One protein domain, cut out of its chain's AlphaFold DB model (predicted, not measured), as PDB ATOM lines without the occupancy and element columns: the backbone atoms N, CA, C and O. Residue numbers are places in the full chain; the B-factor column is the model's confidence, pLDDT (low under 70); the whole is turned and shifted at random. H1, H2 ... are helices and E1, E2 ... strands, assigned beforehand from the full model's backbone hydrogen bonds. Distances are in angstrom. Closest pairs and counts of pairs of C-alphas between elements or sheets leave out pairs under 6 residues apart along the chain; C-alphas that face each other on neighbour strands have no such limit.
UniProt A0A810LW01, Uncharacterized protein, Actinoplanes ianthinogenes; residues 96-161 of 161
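What this domain is: This is residues 96 to 161 of the 161 residues of an uncharacterized protein of Actinoplanes ianthinogenes (UniProt A0A810LW01). What shape appears? With little regular structure, residues 96 to 121 loop beside the hairpin E1 and E2 as a small head, and a long arm leads from it to the short helix H1. What is it made of? The 66 printed residues run E1, E2, H1, a mixed class with 18 residues in named elements; the sheet, E1 - E2, is antiparallel. How large? It is extended, radius of gyration of the C-alphas 20.2 A, spanning 61 by 27 by 19 A.

How they stand to each other: Which strands pair? E1, residues 122 to 126, and E2, residues 129 to 133, form an antiparallel hairpin at 157 degrees; N 124 and O 131 are within hydrogen-bond range, 2.9 A. Where is the helix? H1, residues 151 to 158, is apart from E1, and its O i to N i+4 pairs are all within range.

Where its parts are: Where does E1 begin? C-alpha 122 is at (26.026, -47.301, -29.704); E1 is 13.0 A long, E2 13.6 A. Where does H1 end? C-alpha 158 is at (43.420, -45.739, -75.031); H1 is 10.5 A long.

The domain as a whole: Which link is long? E2 to H1, 17 residues; residues 141 to 152 stand free. Any cut or low confidence? The printed part has no cut; residue 161 is under 70.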
ATOM      1  N   ASN A  96      27.186 -52.443 -38.350       91.81
ATOM      2  CA  ASN A  96      25.928 -51.788 -37.965       91.81
ATOM      3  C   ASN A  96      24.877 -52.746 -37.372       91.81
ATOM      4  O   ASN A  96      23.762 -52.310 -37.083       91.81
ATOM      5  N   GLN A  97      25.174 -54.044 -37.248       90.31
ATOM      6  CA  GLN A  97      24.187 -55.060 -36.876       90.31
ATOM      7  C   GLN A  97      24.523 -55.681 -35.516       90.31
ATOM      8  O   GLN A  97      25.545 -56.355 -35.410       90.31
ATOM      9  N   PRO A  98      23.653 -55.533 -34.500       88.44
ATOM     10  CA  PRO A  98      23.919 -56.043 -33.156       88.44
ATOM     11  C   PRO A  98      24.025 -57.572 -33.075       88.44
ATOM     12  O   PRO A  98      24.741 -58.118 -32.241       88.44
ATOM     13  N   GLU A  99      23.337 -58.274 -33.975       86.88
ATOM     14  CA  GLU A  99      23.280 -59.740 -34.017       86.88
ATOM     15  C   GLU A  99      24.312 -60.354 -34.965       86.88
ATOM     16  O   GLU A  99      24.075 -61.361 -35.644       86.88
ATOM     17  N   ARG A 100      25.459 -59.693 -35.109       83.44
ATOM     18  CA  ARG A 100      26.537 -60.130 -35.992       83.44
ATOM     19  C   ARG A 100      27.858 -60.147 -35.230       83.44
ATOM     20  O   ARG A 100      28.032 -59.376 -34.293       83.44
ATOM     21  N   PRO A 101      28.770 -61.077 -35.568       72.00
ATOM     22  CA  PRO A 101      28.685 -62.066 -36.654       72.00
ATOM     23  C   PRO A 101      27.745 -63.256 -36.376       72.00
ATOM     24  O   PRO A 101      27.354 -63.948 -37.317       72.00
ATOM     25  N   ARG A 102      27.324 -63.463 -35.120       73.56
ATOM     26  CA  ARG A 102      26.411 -64.544 -34.715       73.56
ATOM     27  C   ARG A 102      24.984 -64.058 -34.513       73.56
ATOM     28  O   ARG A 102      24.731 -63.271 -33.609       73.56
ATOM     29  N   GLN A 103      24.068 -64.617 -35.296       74.62
ATOM     30  CA  GLN A 103      22.638 -64.350 -35.165       74.62
ATOM     31  C   GLN A 103      22.086 -64.870 -33.833       74.62
ATOM     32  O   GLN A 103      22.545 -65.900 -33.333       74.62
ATOM     33  N   GLY A 104      21.102 -64.162 -33.272       75.38
ATOM     34  CA  GLY A 104      20.451 -64.536 -32.010       75.38
ATOM     35  C   GLY A 104      21.215 -64.153 -30.736       75.38
ATOM     36  O   GLY A 104      20.768 -64.487 -29.642       75.38
ATOM     37  N   LEU A 105      22.348 -63.451 -30.853       78.81
ATOM     38  CA  LEU A 105      23.077 -62.864 -29.727       78.81
ATOM     39  C   LEU A 105      23.254 -61.363 -29.965       78.81
ATOM     40  O   LEU A 105      23.927 -60.984 -30.917       78.81
ATOM     41  N   ASP A 106      22.698 -60.525 -29.088       84.19
ATOM     42  CA  ASP A 106      22.928 -59.076 -29.119       84.19
ATOM     43  C   ASP A 106      24.319 -58.751 -28.547       84.19
ATOM     44  O   ASP A 106      24.518 -58.640 -27.331       84.19
ATOM     45  N   ASN A 107      25.299 -58.642 -29.447       83.88
ATOM     46  CA  ASN A 107      26.661 -58.211 -29.128       83.88
ATOM     47  C   ASN A 107      26.811 -56.687 -29.219       83.88
ATOM     48  O   ASN A 107      27.878 -56.159 -28.899       83.88
ATOM     49  N   GLY A 108      25.757 -55.982 -29.633       89.38
ATOM     50  CA  GLY A 108      25.823 -54.578 -29.985       89.38
ATOM     51  C   GLY A 108      26.571 -54.308 -31.297       89.38
ATOM     52  O   GLY A 108      26.963 -55.216 -32.027       89.38
ATOM     53  N   VAL A 109      26.722 -53.031 -31.629       91.44
ATOM     54  CA  VAL A 109      27.341 -52.565 -32.879       91.44
ATOM     55  C   VAL A 109      28.828 -52.272 -32.687       91.44
ATOM     56  O   VAL A 109      29.292 -52.058 -31.567       91.44
ATOM     57  N   ASP A 110      29.577 -52.185 -33.785       90.88
ATOM     58  CA  ASP A 110      30.961 -51.709 -33.743       90.88
ATOM     59  C   ASP A 110      31.008 -50.259 -33.221       90.88
ATOM     60  O   ASP A 110      30.307 -49.376 -33.721       90.88
ATOM     61  N   LEU A 111      31.815 -50.002 -32.187       91.56
ATOM     62  CA  LEU A 111      31.856 -48.693 -31.527       91.56
ATOM     63  C   LEU A 111      32.662 -47.632 -32.296       91.56
ATOM     64  O   LEU A 111      32.538 -46.449 -31.976       91.56
ATOM     65  N   LEU A 112      33.483 -48.029 -33.274       90.88
ATOM     66  CA  LEU A 112      34.347 -47.131 -34.044       90.88
ATOM     67  C   LEU A 112      33.708 -46.733 -35.374       90.88
ATOM     68  O   LEU A 112      33.569 -45.542 -35.655       90.88
ATOM     69  N   ILE A 113      33.340 -47.721 -36.191       91.69
ATOM     70  CA  ILE A 113      32.816 -47.513 -37.552       91.69
ATOM     71  C   ILE A 113      31.327 -47.842 -37.673       91.69
ATOM     72  O   ILE A 113      30.698 -47.460 -38.663       91.69
ATOM     73  N   GLY A 114      30.766 -48.548 -36.688       90.88
ATOM     74  CA  GLY A 114      29.352 -48.884 -36.663       90.88
ATOM     75  C   GLY A 114      28.487 -47.635 -36.533       90.88
ATOM     76  O   GLY A 114      28.848 -46.632 -35.911       90.88
ATOM     77  N   ARG A 115      27.313 -47.684 -37.152       87.38
ATOM     78  CA  ARG A 115      26.346 -46.589 -37.184       87.38
ATOM     79  C   ARG A 115      24.980 -47.088 -36.746       87.38
ATOM     80  O   ARG A 115      24.474 -48.090 -37.244       87.38
ATOM     81  N   THR A 116      24.377 -46.336 -35.840       86.81
ATOM     82  CA  THR A 116      22.994 -46.485 -35.384       86.81
ATOM     83  C   THR A 116      22.154 -45.322 -35.910       86.81
ATOM     84  O   THR A 116      22.630 -44.469 -36.666       86.81
ATOM     85  N   ARG A 117      20.869 -45.287 -35.543       84.19
ATOM     86  CA  ARG A 117      20.021 -44.122 -35.813       84.19
ATOM     87  C   ARG A 117      20.632 -42.875 -35.150       84.19
ATOM     88  O   ARG A 117      21.130 -42.996 -34.030       84.19
ATOM     89  N   PRO A 118      20.574 -41.696 -35.792       80.88
ATOM     90  CA  PRO A 118      21.027 -40.453 -35.173       80.88
ATOM     91  C   PRO A 118      20.401 -40.261 -33.786       80.88
ATOM     92  O   PRO A 118      19.204 -40.481 -33.613       80.88
ATOM     93  N   GLY A 119      21.217 -39.887 -32.800       78.56
ATOM     94  CA  GLY A 119      20.775 -39.690 -31.415       78.56
ATOM     95  C   GLY A 119      20.562 -40.973 -30.601       78.56
ATOM     96  O   GLY A 119      20.210 -40.879 -29.428       78.56
ATOM     97  N   ALA A 120      20.781 -42.163 -31.173       86.38
ATOM     98  CA  ALA A 120      20.746 -43.419 -30.428       86.38
ATOM     99  C   ALA A 120      22.158 -43.836 -29.968       86.38
ATOM    100  O   ALA A 120      23.084 -43.817 -30.786       86.38
ATOM    101  N   PRO A 121      22.329 -44.291 -28.712       87.88
ATOM    102  CA  PRO A 121      23.620 -44.761 -28.226       87.88
ATOM    103  C   PRO A 121      24.077 -45.997 -28.997       87.88
ATOM    104  O   PRO A 121      23.290 -46.913 -29.253       87.88
ATOM    105  N   ARG A 122      25.375 -46.055 -29.298       90.88
ATOM    106  CA  ARG A 122      26.026 -47.301 -29.704       90.88
ATOM    107  C   ARG A 122      26.422 -48.070 -28.465       90.88
ATOM    108  O   ARG A 122      27.028 -47.500 -27.563       90.88
ATOM    109  N   ARG A 123      26.085 -49.353 -28.437       92.12
ATOM    110  CA  ARG A 123      26.438 -50.275 -27.359       92.12
ATOM    111  C   ARG A 123      27.201 -51.442 -27.949       92.12
ATOM    112  O   ARG A 123      26.878 -51.840 -29.064       92.12
ATOM    113  N   ALA A 124      28.162 -51.970 -27.205       89.69
ATOM    114  CA  ALA A 124      28.845 -53.218 -27.513       89.69
ATOM    115  C   ALA A 124      29.044 -54.023 -26.230       89.69
ATOM    116  O   ALA A 124      29.404 -53.472 -25.184       89.69
ATOM    117  N   ARG A 125      28.826 -55.334 -26.317       86.31
ATOM    118  CA  ARG A 125      29.025 -56.263 -25.207       86.31
ATOM    119  C   ARG A 125      30.421 -56.867 -25.295       86.31
ATOM    120  O   ARG A 125      30.733 -57.610 -26.222       86.31
ATOM    121  N   LEU A 126      31.252 -56.558 -24.309       80.81
ATOM    122  CA  LEU A 126      32.607 -57.080 -24.167       80.81
ATOM    123  C   LEU A 126      32.656 -58.104 -23.027       80.81
ATOM    124  O   LEU A 126      31.735 -58.205 -22.218       80.81
ATOM    125  N   LEU A 127      33.759 -58.854 -22.930       78.69
ATOM    126  CA  LEU A 127      33.957 -59.854 -21.869       78.69
ATOM    127  C   LEU A 127      33.849 -59.260 -20.447       78.69
ATOM    128  O   LEU A 127      33.531 -59.992 -19.517       78.69
ATOM    129  N   GLY A 128      34.082 -57.952 -20.290       77.31
ATOM    130  CA  GLY A 128      33.998 -57.223 -19.019       77.31
ATOM    131  C   GLY A 128      32.695 -56.447 -18.782       77.31
ATOM    132  O   GLY A 128      32.611 -55.734 -17.787       77.31
ATOM    133  N   GLY A 129      31.699 -56.548 -19.669       84.12
ATOM    134  CA  GLY A 129      30.429 -55.825 -19.548       84.12
ATOM    135  C   GLY A 129      30.037 -55.059 -20.809       84.12
ATOM    136  O   GLY A 129      30.625 -55.227 -21.878       84.12
ATOM    137  N   GLU A 130      29.005 -54.232 -20.693       90.25
ATOM    138  CA  GLU A 130      28.526 -53.395 -21.791       90.25
ATOM    139  C   GLU A 130      29.230 -52.037 -21.784       90.25
ATOM    140  O   GLU A 130      29.309 -51.366 -20.754       90.25
ATOM    141  N   VAL A 131      29.721 -51.621 -22.950       92.19
ATOM    142  CA  VAL A 131      30.265 -50.281 -23.178       92.19
ATOM    143  C   VAL A 131      29.323 -49.540 -24.109       92.19
ATOM    144  O   VAL A 131      28.871 -50.098 -25.111       92.19
ATOM    145  N   SER A 132      29.036 -48.278 -23.791       92.31
ATOM    146  CA  SER A 132      28.200 -47.424 -24.629       92.31
ATOM    147  C   SER A 132      28.845 -46.073 -24.914       92.31
ATOM    148  O   SER A 132      29.633 -45.563 -24.121       92.31
ATOM    149  N   THR A 133      28.523 -45.501 -26.072       91.00
ATOM    150  CA  THR A 133      28.976 -44.170 -26.483       91.00
ATOM    151  C   THR A 133      27.897 -43.455 -27.291       91.00
ATOM    152  O   THR A 133      27.174 -44.073 -28.078       91.00
ATOM    153  N   MET A 134      27.818 -42.136 -27.113       88.25
ATOM    154  CA  MET A 134      27.044 -41.228 -27.968       88.25
ATOM    155  C   MET A 134      27.909 -40.573 -29.058       88.25
ATOM    156  O   MET A 134      27.374 -39.963 -29.978       88.25
ATOM    157  N   ALA A 135      29.237 -40.671 -28.958       86.25
ATOM    158  CA  ALA A 135      30.171 -39.952 -29.820       86.25
ATOM    159  C   ALA A 135      30.495 -40.738 -31.094       86.25
ATOM    160  O   ALA A 135      30.885 -41.905 -31.001       86.25
ATOM    161  N   ASP A 136      30.374 -40.088 -32.258       85.44
ATOM    162  CA  ASP A 136      30.910 -40.541 -33.550       85.44
ATOM    163  C   ASP A 136      32.415 -40.264 -33.623       85.44
ATOM    164  O   ASP A 136      32.836 -39.127 -33.817       85.44
ATOM    165  N   TYR A 137      33.229 -41.314 -33.494       88.25
ATOM    166  CA  TYR A 137      34.686 -41.200 -33.622       88.25
ATOM    167  C   TYR A 137      35.154 -41.161 -35.081       88.25
ATOM    168  O   TYR A 137      36.181 -40.561 -35.389       88.25
ATOM    169  N   VAL A 138      34.404 -41.799 -35.987       90.50
ATOM    170  CA  VAL A 138      34.696 -41.841 -37.425       90.50
ATOM    171  C   VAL A 138      33.522 -41.244 -38.192       90.50
ATOM    172  O   VAL A 138      32.427 -41.805 -38.227       90.50
ATOM    173  N   ILE A 139      33.759 -40.105 -38.843       91.00
ATOM    174  CA  ILE A 139      32.747 -39.387 -39.621       91.00
ATOM    175  C   ILE A 139      33.097 -39.522 -41.111       91.00
ATOM    176  O   ILE A 139      34.070 -38.915 -41.558       91.00
ATOM    177  N   PRO A 140      32.339 -40.295 -41.911       91.38
ATOM    178  CA  PRO A 140      32.552 -40.354 -43.350       91.38
ATOM    179  C   PRO A 140      32.190 -39.003 -43.977       91.38
ATOM    180  O   PRO A 140      31.074 -38.508 -43.815       91.38
ATOM    181  N   ARG A 141      33.143 -38.402 -44.695       92.38
ATOM    182  CA  ARG A 141      32.973 -37.104 -45.380       92.38
ATOM    183  C   ARG A 141      32.739 -37.241 -46.885       92.38
ATOM    184  O   ARG A 141      32.361 -36.277 -47.537       92.38
ATOM    185  N   GLY A 142      32.936 -38.438 -47.426       93.31
ATOM    186  CA  GLY A 142      32.763 -38.757 -48.834       93.31
ATOM    187  C   GLY A 142      33.305 -40.148 -49.144       93.31
ATOM    188  O   GLY A 142      33.927 -40.789 -48.295       93.31
ATOM    189  N   GLY A 143      33.055 -40.617 -50.360       94.44
ATOM    190  CA  GLY A 143      33.532 -41.907 -50.839       94.44
ATOM    191  C   GLY A 143      33.032 -42.186 -52.250       94.44
ATOM    192  O   GLY A 143      32.067 -41.574 -52.703       94.44
ATOM    193  N   ALA A 144      33.700 -43.106 -52.940       95.12
ATOM    194  CA  ALA A 144      33.308 -43.563 -54.265       95.12
ATOM    195  C   ALA A 144      33.630 -45.051 -54.424       95.12
ATOM    196  O   ALA A 144      34.628 -45.540 -53.890       95.12
ATOM    197  N   TYR A 145      32.804 -45.750 -55.199       95.81
ATOM    198  CA  TYR A 145      33.141 -47.068 -55.721       95.81
ATOM    199  C   TYR A 145      33.818 -46.899 -57.073       95.81
ATOM    200  O   TYR A 145      33.262 -46.295 -57.986       95.81
ATOM    201  N   LEU A 146      35.043 -47.408 -57.173       95.38
ATOM    202  CA  LEU A 146      35.891 -47.279 -58.350       95.38
ATOM    203  C   LEU A 146      36.295 -48.665 -58.843       95.38
ATOM    204  O   LEU A 146      36.436 -49.602 -58.056       95.38
ATOM    205  N   PHE A 147      36.523 -48.773 -60.147       94.88
ATOM    206  CA  PHE A 147      37.050 -49.977 -60.774       94.88
ATOM    207  C   PHE A 147      38.500 -49.743 -61.197       94.88
ATOM    208  O   PHE A 147      38.811 -48.733 -61.826       94.88
ATOM    209  N   ALA A 148      39.383 -50.679 -60.850       94.94
ATOM    210  CA  ALA A 148      40.780 -50.680 -61.269       94.94
ATOM    211  C   ALA A 148      40.958 -51.685 -62.424       94.94
ATOM    212  O   ALA A 148      41.168 -52.872 -62.157       94.94
ATOM    213  N   PRO A 149      40.833 -51.255 -63.695       95.19
ATOM    214  CA  PRO A 149      41.013 -52.141 -64.841       95.19
ATOM    215  C   PRO A 149      42.447 -52.675 -64.924       95.19
ATOM    216  O   PRO A 149      43.394 -52.085 -64.401       95.19
ATOM    217  N   SER A 150      42.623 -53.785 -65.643       96.62
ATOM    218  CA  SER A 150      43.957 -54.282 -65.976       96.62
ATOM    219  C   SER A 150      44.702 -53.298 -66.886       96.62
ATOM    220  O   SER A 150      44.102 -52.527 -67.637       96.62
ATOM    221  N   LEU A 151      46.036 -53.382 -66.901       97.25
ATOM    222  CA  LEU A 151      46.856 -52.598 -67.834       97.25
ATOM    223  C   LEU A 151      46.490 -52.871 -69.302       97.25
ATOM    224  O   LEU A 151      46.537 -51.956 -70.121       97.25
ATOM    225  N   SER A 152      46.113 -54.109 -69.639       97.38
ATOM    226  CA  SER A 152      45.642 -54.454 -70.984       97.38
ATOM    227  C   SER A 152      44.338 -53.740 -71.335       97.38
ATOM    228  O   SER A 152      44.239 -53.187 -72.424       97.38
ATOM    229  N   ALA A 153      43.379 -53.678 -70.407       96.50
ATOM    230  CA  ALA A 153      42.120 -52.968 -70.612       96.50
ATOM    231  C   ALA A 153      42.338 -51.456 -70.764       96.50
ATOM    232  O   ALA A 153      41.767 -50.846 -71.661       96.50
ATOM    233  N   ILE A 154      43.225 -50.857 -69.958       96.94
ATOM    234  CA  ILE A 154      43.592 -49.437 -70.103       96.94
ATOM    235  C   ILE A 154      44.192 -49.167 -71.491       96.94
ATOM    236  O   ILE A 154      43.823 -48.190 -72.137       96.94
ATOM    237  N   ARG A 155      45.091 -50.037 -71.973       97.12
ATOM    238  CA  ARG A 155      45.698 -49.903 -73.308       97.12
ATOM    239  C   ARG A 155      44.670 -50.031 -74.429       97.12
ATOM    240  O   ARG A 155      44.726 -49.243 -75.365       97.12
ATOM    241  N   ALA A 156      43.741 -50.979 -74.324       96.50
ATOM    242  CA  ALA A 156      42.670 -51.151 -75.303       96.50
ATOM    243  C   ALA A 156      41.760 -49.912 -75.363       96.50
ATOM    244  O   ALA A 156      41.505 -49.383 -76.441       96.50
ATOM    245  N   LEU A 157      41.364 -49.382 -74.200       94.88
ATOM    246  CA  LEU A 157      40.569 -48.153 -74.114       94.88
ATOM    247  C   LEU A 157      41.303 -46.946 -74.715       94.88
ATOM    248  O   LEU A 157      40.696 -46.152 -75.426       94.88
ATOM    249  N   ALA A 158      42.610 -46.817 -74.467       94.88
ATOM    250  CA  ALA A 158      43.420 -45.739 -75.031       94.88
ATOM    251  C   ALA A 158      43.605 -45.853 -76.556       94.88
ATOM    252  O   ALA A 158      43.773 -44.836 -77.223       94.88
ATOM    253  N   ALA A 159      43.575 -47.072 -77.103       93.56
ATOM    254  CA  ALA A 159      43.693 -47.336 -78.536       93.56
ATOM    255  C   ALA A 159      42.369 -47.177 -79.310       93.56
ATOM    256  O   ALA A 159      42.382 -47.261 -80.535       93.56
ATOM    257  N   GLY A 160      41.249 -46.916 -78.623       85.94
ATOM    258  CA  GLY A 160      39.938 -46.706 -79.247       85.94
ATOM    259  C   GLY A 160      39.033 -47.942 -79.329       85.94
ATOM    260  O   GLY A 160      37.942 -47.817 -79.883       85.94
ATOM    261  N   GLY A 161      39.430 -49.075 -78.733       60.75
ATOM    262  CA  GLY A 161      38.679 -50.342 -78.760       60.75
ATOM    263  C   GLY A 161      39.219 -51.349 -79.761       60.75
ATOM    264  O   GLY A 161      39.261 -51.021 -80.964       60.75
TER     265      GLY A 161